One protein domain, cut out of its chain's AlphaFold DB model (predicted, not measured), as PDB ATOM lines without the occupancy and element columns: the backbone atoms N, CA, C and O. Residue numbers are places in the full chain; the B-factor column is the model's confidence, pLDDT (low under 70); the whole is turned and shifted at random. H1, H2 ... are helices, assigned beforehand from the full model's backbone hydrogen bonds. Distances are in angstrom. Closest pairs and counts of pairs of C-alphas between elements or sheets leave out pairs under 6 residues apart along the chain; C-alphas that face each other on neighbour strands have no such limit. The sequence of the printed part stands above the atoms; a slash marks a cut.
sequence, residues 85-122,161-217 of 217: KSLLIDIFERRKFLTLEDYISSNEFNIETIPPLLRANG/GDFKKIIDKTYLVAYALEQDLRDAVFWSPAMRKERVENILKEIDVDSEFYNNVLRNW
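This is residues 85 to 122 and 161 to 217 of the 217 residues of the protein "HTH cro/C1-type domain-containing protein" of Pantoea sp. PSNIH6 (UniProt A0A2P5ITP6). The longest helix, H4, is the core, with H1, H2, H3 and H6 packed crosswise round it, while H5 folds back on H4 as a hairpin and reaches out along the longest axis. The printed part has 95 residues with six named helices, H1 to H6 in chain order, and no named strand: all helix, compact, radius of gyration of the C-alphas 13.2 A, spans 40 by 28 by 20 A.

H4, residues 164 to 179, begins at C-alpha 164 (182.796, 345.392, 273.495) and measures 22.4 A. H5, residues 189 to 203, measures 21.2 A. H1 is 85 to 93, H2 100 to 105, H3 111 to 120, and H6 207 to 216, ending at C-alpha 216 (195.103, 353.455, 284.088).

The hub H4 touches five helices, among them H3, about perpendicular at 87 degrees, with residues 167 to 171 alone; the closest C-alphas, Leu 117 and Thr 170, are 6.2 A apart. Every O i to N i+4 pair is within hydrogen-bond range in H1, H2, H4, H5 and H6; in H3, 3 of 6.

Residues 123 to 160 are cut out, a 17.4 A gap between C-alphas 122 and 161. No printed residue is under pLDDT 70.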
ATOM      1  N   LYS A  85     200.279 350.415 273.384       85.75
ATOM      2  CA  LYS A  85     199.911 351.802 273.646       85.75
ATOM      3  C   LYS A  85     200.595 352.757 272.670       85.75
ATOM      4  O   LYS A  85     199.909 353.595 272.098       85.75
ATOM      5  N   SER A  86     201.892 352.607 272.415       84.25
ATOM      6  CA  SER A  86     202.622 353.417 271.433       84.25
ATOM      7  C   SER A  86     202.032 353.246 270.032       84.25
ATOM      8  O   SER A  86     201.809 354.231 269.338       84.25
ATOM      9  N   LEU A  87     201.663 352.012 269.654       89.19
ATOM     10  CA  LEU A  87     200.936 351.764 268.402       89.19
ATOM     11  C   LEU A  87     199.602 352.512 268.355       89.19
ATOM     12  O   LEU A  87     199.253 353.075 267.321       89.19
ATOM     13  N   LEU A  88     198.847 352.523 269.458       92.62
ATOM     14  CA  LEU A  88     197.594 353.274 269.534       92.62
ATOM     15  C   LEU A  88     197.810 354.780 269.428       92.62
ATOM     16  O   LEU A  88     197.069 355.426 268.695       92.62
ATOM     17  N   ILE A  89     198.814 355.332 270.112       91.25
ATOM     18  CA  ILE A  89     199.136 356.762 270.052       91.25
ATOM     19  C   ILE A  89     199.477 357.158 268.612       91.25
ATOM     20  O   ILE A  89     198.867 358.089 268.088       91.25
ATOM     21  N   ASP A  90     200.340 356.399 267.933       91.31
ATOM     22  CA  ASP A  90     200.674 356.615 266.519       91.31
ATOM     23  C   ASP A  90     199.427 356.579 265.622       91.31
ATOM     24  O   ASP A  90     199.295 357.352 264.670       91.31
ATOM     25  N   ILE A  91     198.493 355.669 265.907       94.38
ATOM     26  CA  ILE A  91     197.222 355.567 265.186       94.38
ATOM     27  C   ILE A  91     196.319 356.780 265.463       94.38
ATOM     28  O   ILE A  91     195.712 357.311 264.527       94.38
ATOM     29  N   PHE A  92     196.249 357.254 266.708       95.38
ATOM     30  CA  PHE A  92     195.464 358.430 267.092       95.38
ATOM     31  C   PHE A  92     196.001 359.711 266.459       95.38
ATOM     32  O   PHE A  92     195.218 360.519 265.964       95.38
ATOM     33  N   GLU A  93     197.324 359.878 266.393       92.69
ATOM     34  CA  GLU A  93     197.965 361.045 265.775       92.69
ATOM     35  C   GLU A  93     197.650 361.181 264.286       92.69
ATOM     36  O   GLU A  93     197.545 362.292 263.765       92.69
ATOM     37  N   ARG A  94     197.418 360.057 263.602       92.06
ATOM     38  CA  ARG A  94     196.993 360.048 262.195       92.06
ATOM     39  C   ARG A  94     195.543 360.489 262.004       92.06
ATOM     40  O   ARG A  94     195.164 360.786 260.873       92.06
ATOM     41  N   ARG A  95     194.721 360.496 263.066       91.12
ATOM     42  CA  ARG A  95     193.299 360.908 263.072       91.12
ATOM     43  C   ARG A  95     192.434 360.223 262.005       91.12
ATOM     44  O   ARG A  95     191.455 360.786 261.525       91.12
ATOM     45  N   LYS A  96     192.817 359.005 261.609       93.94
ATOM     46  CA  LYS A  96     192.170 358.249 260.525       93.94
ATOM     47  C   LYS A  96     191.002 357.395 261.010       93.94
ATOM     48  O   LYS A  96     190.035 357.215 260.277       93.94
ATOM     49  N   PHE A  97     191.112 356.851 262.218       96.19
ATOM     50  CA  PHE A  97     190.132 355.937 262.789       96.19
ATOM     51  C   PHE A  97     189.543 356.593 264.033       96.19
ATOM     52  O   PHE A  97     190.227 356.734 265.041       96.19
ATOM     53  N   LEU A  98     188.301 357.064 263.926       93.56
ATOM     54  CA  LEU A  98     187.625 357.761 265.023       93.56
ATOM     55  C   LEU A  98     186.954 356.784 265.988       93.56
ATOM     56  O   LEU A  98     186.695 357.139 267.132       93.56
ATOM     57  N   THR A  99     186.701 355.550 265.549       97.62
ATOM     58  CA  THR A  99     186.171 354.481 266.390       97.62
ATOM     59  C   THR A  99     187.077 353.255 266.350       97.62
ATOM     60  O   THR A  99     187.782 353.001 265.369       97.62
ATOM     61  N   LEU A 100     187.017 352.441 267.408       98.19
ATOM     62  CA  LEU A 100     187.697 351.149 267.426       98.19
ATOM     63  C   LEU A 100     187.175 350.217 266.321       98.19
ATOM     64  O   LEU A 100     187.931 349.415 265.781       98.19
ATOM     65  N   GLU A 101     185.897 350.333 265.960       98.25
ATOM     66  CA  GLU A 101     185.300 349.551 264.880       98.25
ATOM     67  C   GLU A 101     185.896 349.902 263.515       98.25
ATOM     68  O   GLU A 101     186.271 348.989 262.774       98.25
ATOM     69  N   ASP A 102     186.092 351.192 263.225       97.88
ATOM     70  CA  ASP A 102     186.789 351.637 262.014       97.88
ATOM     71  C   ASP A 102     188.229 351.122 261.990       97.88
ATOM     72  O   ASP A 102     188.720 350.663 260.954       97.88
ATOM     73  N   TYR A 103     188.906 351.170 263.143       98.25
ATOM     74  CA  TYR A 103     190.278 350.705 263.255       98.25
ATOM     75  C   TYR A 103     190.387 349.193 263.028       98.25
ATOM     76  O   TYR A 103     191.160 348.778 262.165       98.25
ATOM     77  N   ILE A 104     189.579 348.374 263.714       98.12
ATOM     78  CA  ILE A 104     189.567 346.905 263.576       98.12
ATOM     79  C   ILE A 104     189.168 346.473 262.160       98.12
ATOM     80  O   ILE A 104     189.721 345.510 261.627       98.12
ATOM     81  N   SER A 105     188.254 347.203 261.518       97.81
ATOM     82  CA  SER A 105     187.817 346.932 260.140       97.81
ATOM     83  C   SER A 105     188.897 347.231 259.089       97.81
ATOM     84  O   SER A 105     188.802 346.802 257.931       97.81
ATOM     85  N   SER A 106     189.943 347.971 259.463       97.12
ATOM     86  CA  SER A 106     190.987 348.430 258.548       97.12
ATOM     87  C   SER A 106     192.001 347.336 258.175       97.12
ATOM     88  O   SER A 106     191.962 346.206 258.657       97.12
ATOM     89  N   ASN A 107     192.912 347.644 257.245       94.88
ATOM     90  CA  ASN A 107     194.091 346.806 256.964       94.88
ATOM     91  C   ASN A 107     195.291 347.158 257.864       94.88
ATOM     92  O   ASN A 107     196.311 346.486 257.795       94.88
ATOM     93  N   GLU A 108     195.181 348.222 258.663       95.00
ATOM     94  CA  GLU A 108     196.236 348.710 259.563       95.00
ATOM     95  C   GLU A 108     196.016 348.246 261.009       95.00
ATOM     96  O   GLU A 108     196.793 348.595 261.899       95.00
ATOM     97  N   PHE A 109     194.945 347.484 261.257       96.50
ATOM     98  CA  PHE A 109     194.648 346.957 262.577       96.50
ATOM     99  C   PHE A 109     195.791 346.076 263.081       96.50
ATOM    100  O   PHE A 109     196.175 345.102 262.432       96.50
ATOM    101  N   ASN A 110     196.293 346.406 264.268       94.56
ATOM    102  CA  ASN A 110     197.264 345.600 264.981       94.56
ATOM    103  C   ASN A 110     196.642 345.094 266.282       94.56
ATOM    104  O   ASN A 110     196.211 345.877 267.126       94.56
ATOM    105  N   ILE A 111     196.623 343.776 266.449       93.81
ATOM    106  CA  ILE A 111     196.007 343.101 267.590       93.81
ATOM    107  C   ILE A 111     196.632 343.494 268.939       93.81
ATOM    108  O   ILE A 111     195.931 343.528 269.951       93.81
ATOM    109  N   GLU A 112     197.909 343.888 268.939       91.69
ATOM    110  CA  GLU A 112     198.646 344.336 270.127       91.69
ATOM    111  C   GLU A 112     198.088 345.632 270.726       91.69
ATOM    112  O   GLU A 112     198.393 345.974 271.863       91.69
ATOM    113  N   THR A 113     197.220 346.347 270.009       95.75
ATOM    114  CA  THR A 113     196.543 347.550 270.514       95.75
ATOM    115  C   THR A 113     195.390 347.258 271.479       95.75
ATOM    116  O   THR A 113     194.970 348.139 272.224       95.75
ATOM    117  N   ILE A 114     194.876 346.027 271.534       96.56
ATOM    118  CA  ILE A 114     193.737 345.683 272.401       96.56
ATOM    119  C   ILE A 114     194.114 345.604 273.896       96.56
ATOM    120  O   ILE A 114     193.374 346.156 274.718       96.56
ATOM    121  N   PRO A 115     195.232 344.967 274.309       94.00
ATOM    122  CA  PRO A 115     195.598 344.877 275.723       94.00
ATOM    123  C   PRO A 115     195.707 346.216 276.477       94.00
ATOM    124  O   PRO A 115     195.204 346.270 277.600       94.00
ATOM    125  N   PRO A 116     196.294 347.300 275.930       92.69
ATOM    126  CA  PRO A 116     196.275 348.615 276.578       92.69
ATOM    127  C   PRO A 116     194.862 349.126 276.881       92.69
ATOM    128  O   PRO A 116     194.617 349.596 277.988       92.69
ATOM    129  N   LEU A 117     193.913 348.974 275.950       96.50
ATOM    130  CA  LEU A 117     192.519 349.383 276.168       96.50
ATOM    131  C   LEU A 117     191.869 348.563 277.290       96.50
ATOM    132  O   LEU A 117     191.161 349.101 278.137       96.50
ATOM    133  N   LEU A 118     192.143 347.258 277.349       94.44
ATOM    134  CA  LEU A 118     191.678 346.412 278.451       94.44
ATOM    135  C   LEU A 118     192.293 346.849 279.789       94.44
ATOM    136  O   LEU A 118     191.573 347.007 280.772       94.44
ATOM    137  N   ARG A 119     193.602 347.109 279.837       90.00
ATOM    138  CA  ARG A 119     194.287 347.569 281.058       90.00
ATOM    139  C   ARG A 119     193.781 348.927 281.537       90.00
ATOM    140  O   ARG A 119     193.616 349.102 282.742       90.00
ATOM    141  N   ALA A 120     193.434 349.829 280.621       92.56
ATOM    142  CA  ALA A 120     192.867 351.136 280.951       92.56
ATOM    143  C   ALA A 120     191.512 351.039 281.677       92.56
ATOM    144  O   ALA A 120     191.113 351.951 282.391       92.56
ATOM    145  N   ASN A 121     190.821 349.900 281.578       92.69
ATOM    146  CA  ASN A 121     189.619 349.623 282.367       92.69
ATOM    147  C   ASN A 121     189.914 349.089 283.779       92.69
ATOM    148  O   ASN A 121     188.993 348.723 284.505       92.69
ATOM    149  N   GLY A 122     191.180 349.065 284.194       81.81
ATOM    150  CA  GLY A 122     191.601 348.631 285.521       81.81
ATOM    151  C   GLY A 122     191.848 347.128 285.641       81.81
ATOM    152  O   GLY A 122     191.967 346.641 286.763       81.81
ATOM    153  N   GLY A 161     181.919 340.266 272.419       97.31
ATOM    154  CA  GLY A 161     182.181 339.924 273.815       97.31
ATOM    155  C   GLY A 161     181.538 340.916 274.773       97.31
ATOM    156  O   GLY A 161     181.107 342.004 274.375       97.31
ATOM    157  N   ASP A 162     181.485 340.528 276.042       96.00
ATOM    158  CA  ASP A 162     180.808 341.287 277.094       96.00
ATOM    159  C   ASP A 162     181.397 342.692 277.267       96.00
ATOM    160  O   ASP A 162     180.691 343.623 277.656       96.00
ATOM    161  N   PHE A 163     182.683 342.879 276.942       97.12
ATOM    162  CA  PHE A 163     183.369 344.159 277.123       97.12
ATOM    163  C   PHE A 163     183.411 345.018 275.862       97.12
ATOM    164  O   PHE A 163     183.990 346.100 275.918       97.12
ATOM    165  N   LYS A 164     182.774 344.615 274.750       98.06
ATOM    166  CA  LYS A 164     182.796 345.392 273.495       98.06
ATOM    167  C   LYS A 164     182.461 346.868 273.740       98.06
ATOM    168  O   LYS A 164     183.277 347.737 273.479       98.06
ATOM    169  N   LYS A 165     181.290 347.141 274.326       97.69
ATOM    170  CA  LYS A 165     180.816 348.517 274.569       97.69
ATOM    171  C   LYS A 165     181.755 349.328 275.461       97.69
ATOM    172  O   LYS A 165     181.919 350.524 275.249       97.69
ATOM    173  N   ILE A 166     182.323 348.682 276.478       97.38
ATOM    174  CA  ILE A 166     183.251 349.321 277.412       97.38
ATOM    175  C   ILE A 166     184.532 349.704 276.673       97.38
ATOM    176  O   ILE A 166     184.959 350.849 276.758       97.38
ATOM    177  N   ILE A 167     185.092 348.786 275.887       97.94
ATOM    178  CA  ILE A 167     186.342 349.001 275.156       97.94
ATOM    179  C   ILE A 167     186.179 350.031 274.033       97.94
ATOM    180  O   ILE A 167     187.087 350.833 273.825       97.94
ATOM    181  N   ASP A 168     185.009 350.097 273.395       98.62
ATOM    182  CA  ASP A 168     184.675 351.150 272.427       98.62
ATOM    183  C   ASP A 168     184.739 352.534 273.087       98.62
ATOM    184  O   ASP A 168     185.386 353.449 272.578       98.62
ATOM    185  N   LYS A 169     184.129 352.677 274.270       98.50
ATOM    186  CA  LYS A 169     184.165 353.919 275.053       98.50
ATOM    187  C   LYS A 169     185.576 354.233 275.554       98.50
ATOM    188  O   LYS A 169     185.997 355.385 275.505       98.50
ATOM    189  N   THR A 170     186.342 353.229 275.976       98.38
ATOM    190  CA  THR A 170     187.745 353.402 276.379       98.38
ATOM    191  C   THR A 170     188.617 353.898 275.236       98.38
ATOM    192  O   THR A 170     189.433 354.785 275.463       98.38
ATOM    193  N   TYR A 171     188.436 353.376 274.020       98.50
ATOM    194  CA  TYR A 171     189.147 353.851 272.832       98.50
ATOM    195  C   TYR A 171     188.893 355.340 272.598       98.50
ATOM    196  O   TYR A 171     189.837 356.095 272.394       98.50
ATOM    197  N   LEU A 172     187.632 355.772 272.684       98.31
ATOM    198  CA  LEU A 172     187.258 357.174 272.499       98.31
ATOM    199  C   LEU A 172     187.834 358.076 273.596       98.31
ATOM    200  O   LEU A 172     188.333 359.160 273.300       98.31
ATOM    201  N   VAL A 173     187.811 357.629 274.856       97.88
ATOM    202  CA  VAL A 173     188.422 358.380 275.962       97.88
ATOM    203  C   VAL A 173     189.935 358.480 275.766       97.88
ATOM    204  O   VAL A 173     190.480 359.574 275.867       97.88
ATOM    205  N   ALA A 174     190.606 357.376 275.438       96.69
ATOM    206  CA  ALA A 174     192.036 357.356 275.147       96.69
ATOM    207  C   ALA A 174     192.389 358.278 273.967       96.69
ATOM    208  O   ALA A 174     193.316 359.077 274.064       96.69
ATOM    209  N   TYR A 175     191.602 358.246 272.891       96.75
ATOM    210  CA  TYR A 175     191.753 359.156 271.758       96.75
ATOM    211  C   TYR A 175     191.639 360.624 272.195       96.75
ATOM    212  O   TYR A 175     192.506 361.431 271.865       96.75
ATOM    213  N   ALA A 176     190.619 360.975 272.985       95.00
ATOM    214  CA  ALA A 176     190.420 362.339 273.475       95.00
ATOM    215  C   ALA A 176     191.547 362.794 274.421       95.00
ATOM    216  O   ALA A 176     191.993 363.939 274.346       95.00
ATOM    217  N   LEU A 177     192.056 361.903 275.278       92.94
ATOM    218  CA  LEU A 177     193.218 362.179 276.129       92.94
ATOM    219  C   LEU A 177     194.450 362.537 275.288       92.94
ATOM    220  O   LEU A 177     195.116 363.533 275.567       92.94
ATOM    221  N   GLU A 178     194.710 361.766 274.233       91.88
ATOM    222  CA  GLU A 178     195.910 361.911 273.405       91.88
ATOM    223  C   GLU A 178     195.812 363.022 272.350       91.88
ATOM    224  O   GLU A 178     196.841 363.569 271.950       91.88
ATOM    225  N   GLN A 179     194.604 363.353 271.876       90.12
ATOM    226  CA  GLN A 179     194.389 364.309 270.780       90.12
ATOM    227  C   GLN A 179     193.787 365.640 271.219       90.12
ATOM    228  O   GLN A 179     194.186 366.679 270.691       90.12
ATOM    229  N   ASP A 180     192.855 365.628 272.171       86.69
ATOM    230  CA  ASP A 180     192.112 366.830 272.561       86.69
ATOM    231  C   ASP A 180     192.667 367.456 273.835       86.69
ATOM    232  O   ASP A 180     192.624 368.673 273.997       86.69
ATOM    233  N   LEU A 181     193.180 366.633 274.750       87.00
ATOM    234  CA  LEU A 181     193.661 367.067 276.061       87.00
ATOM    235  C   LEU A 181     195.191 367.111 276.163       87.00
ATOM    236  O   LEU A 181     195.711 367.455 277.225       87.00
ATOM    237  N   ARG A 182     195.910 366.860 275.062       80.50
ATOM    238  CA  ARG A 182     197.382 366.916 274.997       80.50
ATOM    239  C   ARG A 182     197.937 368.252 275.504       80.50
ATOM    240  O   ARG A 182     198.867 368.278 276.306       80.50
ATOM    241  N   ASP A 183     197.297 369.354 275.113       84.00
ATOM    242  CA  ASP A 183     197.703 370.716 275.483       84.00
ATOM    243  C   ASP A 183     196.951 371.265 276.706       84.00
ATOM    244  O   ASP A 183     197.102 372.437 277.066       84.00
ATOM    245  N   ALA A 184     196.161 370.430 277.393       83.12
ATOM    246  CA  ALA A 184     195.345 370.858 278.528       83.12
ATOM    247  C   ALA A 184     196.183 371.438 279.679       83.12
ATOM    248  O   ALA A 184     195.672 372.226 280.475       83.12
ATOM    249  N   VAL A 185     197.475 371.103 279.760       81.75
ATOM    250  CA  VAL A 185     198.416 371.682 280.733       81.75
ATOM    251  C   VAL A 185     198.509 373.212 280.636       81.75
ATOM    252  O   VAL A 185     198.740 373.872 281.647       81.75
ATOM    253  N   PHE A 186     198.270 373.784 279.453       88.38
ATOM    254  CA  PHE A 186     198.307 375.228 279.213       88.38
ATOM    255  C   PHE A 186     196.957 375.918 279.437       88.38
ATOM    256  O   PHE A 186     196.853 377.139 279.327       88.38
ATOM    257  N   TRP A 187     195.902 375.161 279.738       90.25
ATOM    258  CA  TRP A 187     194.555 375.696 279.889       90.25
ATOM    259  C   TRP A 187     194.251 376.082 281.336       90.25
ATOM    260  O   TRP A 187     194.709 375.461 282.301       90.25
ATOM    261  N   SER A 188     193.374 377.074 281.501       94.81
ATOM    262  CA  SER A 188     192.833 377.397 282.822       94.81
ATOM    263  C   SER A 188     192.046 376.205 283.404       94.81
ATOM    264  O   SER A 188     191.512 375.381 282.653       94.81
ATOM    265  N   PRO A 189     191.918 376.090 284.740       91.19
ATOM    266  CA  PRO A 189     191.093 375.048 285.356       91.19
ATOM    267  C   PRO A 189     189.646 375.017 284.834       91.19
ATOM    268  O   PRO A 189     189.089 373.935 284.665       91.19
ATOM    269  N   ALA A 190     189.059 376.181 284.533       94.62
ATOM    270  CA  ALA A 190     187.703 376.283 283.996       94.62
ATOM    271  C   ALA A 190     187.594 375.700 282.577       94.62
ATOM    272  O   ALA A 190     186.724 374.869 282.335       94.62
ATOM    273  N   MET A 191     188.524 376.054 281.681       93.56
ATOM    274  CA  MET A 191     188.566 375.524 280.310       93.56
ATOM    275  C   MET A 191     188.764 374.005 280.284       93.56
ATOM    276  O   MET A 191     188.100 373.306 279.525       93.56
ATOM    277  N   ARG A 192     189.652 373.480 281.143       92.44
ATOM    278  CA  ARG A 192     189.842 372.027 281.282       92.44
ATOM    279  C   ARG A 192     188.561 371.335 281.715       92.44
ATOM    280  O   ARG A 192     188.186 370.335 281.113       92.44
ATOM    281  N   LYS A 193     187.898 371.868 282.743       92.31
ATOM    282  CA  LYS A 193     186.645 371.313 283.254       92.31
ATOM    283  C   LYS A 193     185.567 371.292 282.169       92.31
ATOM    284  O   LYS A 193     184.972 370.247 281.942       92.31
ATOM    285  N   GLU A 194     185.377 372.405 281.468       94.94
ATOM    286  CA  GLU A 194     184.401 372.519 280.380       94.94
ATOM    287  C   GLU A 194     184.695 371.540 279.234       94.94
ATOM    288  O   GLU A 194     183.796 370.833 278.779       94.94
ATOM    289  N   ARG A 195     185.958 371.432 278.787       94.44
ATOM    290  CA  ARG A 195     186.306 370.493 277.712       94.44
ATOM    291  C   ARG A 195     186.087 369.044 278.131       94.44
ATOM    292  O   ARG A 195     185.530 368.289 277.342       94.44
ATOM    293  N   VAL A 196     186.484 368.666 279.349       94.31
ATOM    294  CA  VAL A 196     186.229 367.316 279.874       94.31
ATOM    295  C   VAL A 196     184.724 367.046 279.917       94.31
ATOM    296  O   VAL A 196     184.294 366.033 279.386       94.31
ATOM    297  N   GLU A 197     183.904 367.959 280.444       95.62
ATOM    298  CA  GLU A 197     182.440 367.798 280.468       95.62
ATOM    299  C   GLU A 197     181.831 367.600 279.070       95.62
ATOM    300  O   GLU A 197     180.901 366.806 278.917       95.62
ATOM    301  N   ASN A 198     182.356 368.280 278.049       96.00
ATOM    302  CA  ASN A 198     181.921 368.088 276.665       96.00
ATOM    303  C   ASN A 198     182.337 366.715 276.119       96.00
ATOM    304  O   ASN A 198     181.493 366.020 275.562       96.00
ATOM    305  N   ILE A 199     183.581 366.283 276.359       94.88
ATOM    306  CA  ILE A 199     184.070 364.945 275.980       94.88
ATOM    307  C   ILE A 199     183.200 363.847 276.611       94.88
ATOM    308  O   ILE A 199     182.788 362.914 275.925       94.88
ATOM    309  N   LEU A 200     182.869 363.969 277.903       96.31
ATOM    310  CA  LEU A 200     182.017 362.996 278.600       96.31
ATOM    311  C   LEU A 200     180.634 362.869 277.946       96.31
ATOM    312  O   LEU A 200     180.132 361.759 277.774       96.31
ATOM    313  N   LYS A 201     180.036 363.997 277.543       96.75
ATOM    314  CA  LYS A 201     178.744 364.023 276.841       96.75
ATOM    315  C   LYS A 201     178.840 363.450 275.429       96.75
ATOM    316  O   LYS A 201     177.949 362.710 275.031       96.75
ATOM    317  N   GLU A 202     179.892 363.785 274.684       95.75
ATOM    318  CA  GLU A 202     180.123 363.304 273.314       95.75
ATOM    319  C   GLU A 202     180.308 361.777 273.271       95.75
ATOM    320  O   GLU A 202     179.769 361.116 272.385       95.75
ATOM    321  N   ILE A 203     181.029 361.212 274.245       96.31
ATOM    322  CA  ILE A 203     181.334 359.771 274.332       96.31
ATOM    323  C   ILE A 203     180.232 358.981 275.072       96.31
ATOM    324  O   ILE A 203     180.212 357.749 275.024       96.31
ATOM    325  N   ASP A 204     179.296 359.668 275.738       97.12
ATOM    326  CA  ASP A 204     178.270 359.070 276.603       97.12
ATOM    327  C   ASP A 204     178.890 358.269 277.771       97.12
ATOM    328  O   ASP A 204     178.628 357.083 277.974       97.12
ATOM    329  N   VAL A 205     179.773 358.895 278.549       97.12
ATOM    330  CA  VAL A 205     180.395 358.290 279.744       97.12
ATOM    331  C   VAL A 205     180.265 359.197 280.956       97.12
ATOM    332  O   VAL A 205     180.241 360.420 280.838       97.12
ATOM    333  N   ASP A 206     180.203 358.600 282.144       97.19
ATOM    334  CA  ASP A 206     180.260 359.356 283.390       97.19
ATOM    335  C   ASP A 206     181.709 359.681 283.798       97.19
ATOM    336  O   ASP A 206     182.699 359.204 283.229       97.19
ATOM    337  N   SER A 207     181.837 360.535 284.814       94.50
ATOM    338  CA  SER A 207     183.139 360.920 285.354       94.50
ATOM    339  C   SER A 207     183.878 359.763 286.029       94.50
ATOM    340  O   SER A 207     185.101 359.808 286.115       94.50
ATOM    341  N   GLU A 208     183.172 358.755 286.550       95.50
ATOM    342  CA  GLU A 208     183.800 357.611 287.219       95.50
ATOM    343  C   GLU A 208     184.546 356.749 286.196       95.50
ATOM    344  O   GLU A 208     185.738 356.484 286.365       95.50
ATOM    345  N   PHE A 209     183.887 356.418 285.086       96.50
ATOM    346  CA  PHE A 209     184.470 355.716 283.954       96.50
ATOM    347  C   PHE A 209     185.671 356.472 283.384       96.50
ATOM    348  O   PHE A 209     186.751 355.898 283.239       96.50
ATOM    349  N   TYR A 210     185.517 357.771 283.115       96.25
ATOM    350  CA  TYR A 210     186.610 358.597 282.602       96.25
ATOM    351  C   TYR A 210     187.808 358.632 283.550       96.25
ATOM    352  O   TYR A 210     188.935 358.425 283.112       96.25
ATOM    353  N   ASN A 211     187.584 358.850 284.849       90.56
ATOM    354  CA  ASN A 211     188.667 358.883 285.830       90.56
ATOM    355  C   ASN A 211     189.352 357.519 285.975       90.56
ATOM    356  O   ASN A 211     190.562 357.467 286.196       90.56
ATOM    357  N   ASN A 212     188.605 356.421 285.834       88.75
ATOM    358  CA  ASN A 212     189.179 355.081 285.799       88.75
ATOM    359  C   ASN A 212     190.100 354.906 284.586       88.75
ATOM    360  O   ASN A 212     191.235 354.467 284.759       88.75
ATOM    361  N   VAL A 213     189.659 355.305 283.389       93.50
ATOM    362  CA  VAL A 213     190.505 355.263 282.186       93.50
ATOM    363  C   VAL A 213     191.718 356.171 282.350       93.50
ATOM    364  O   VAL A 213     192.833 355.690 282.236       93.50
ATOM    365  N   LEU A 214     191.535 357.437 282.730       89.19
ATOM    366  CA  LEU A 214     192.620 358.405 282.936       89.19
ATOM    367  C   LEU A 214     193.691 357.908 283.919       89.19
ATOM    368  O   LEU A 214     194.871 358.178 283.734       89.19
ATOM    369  N   ARG A 215     193.297 357.205 284.984       83.81
ATOM    370  CA  ARG A 215     194.236 356.682 285.985       83.81
ATOM    371  C   ARG A 215     195.068 355.504 285.467       83.81
ATOM    372  O   ARG A 215     196.171 355.294 285.967       83.81
ATOM    373  N   ASN A 216     194.509 354.707 284.560       79.94
ATOM    374  CA  ASN A 216     195.103 353.455 284.088       79.94
ATOM    375  C   ASN A 216     195.622 353.532 282.640       79.94
ATOM    376  O   ASN A 216     196.195 352.549 282.170       79.94
ATOM    377  N   TRP A 217     195.379 354.647 281.944       87.00
ATOM    378  CA  TRP A 217     195.873 354.942 280.603       87.00
ATOM    379  C   TRP A 217     197.287 355.496 280.684       87.00
ATOM    380  O   TRP A 217     198.201 354.761 280.256       87.00
TER     381      TRP A 217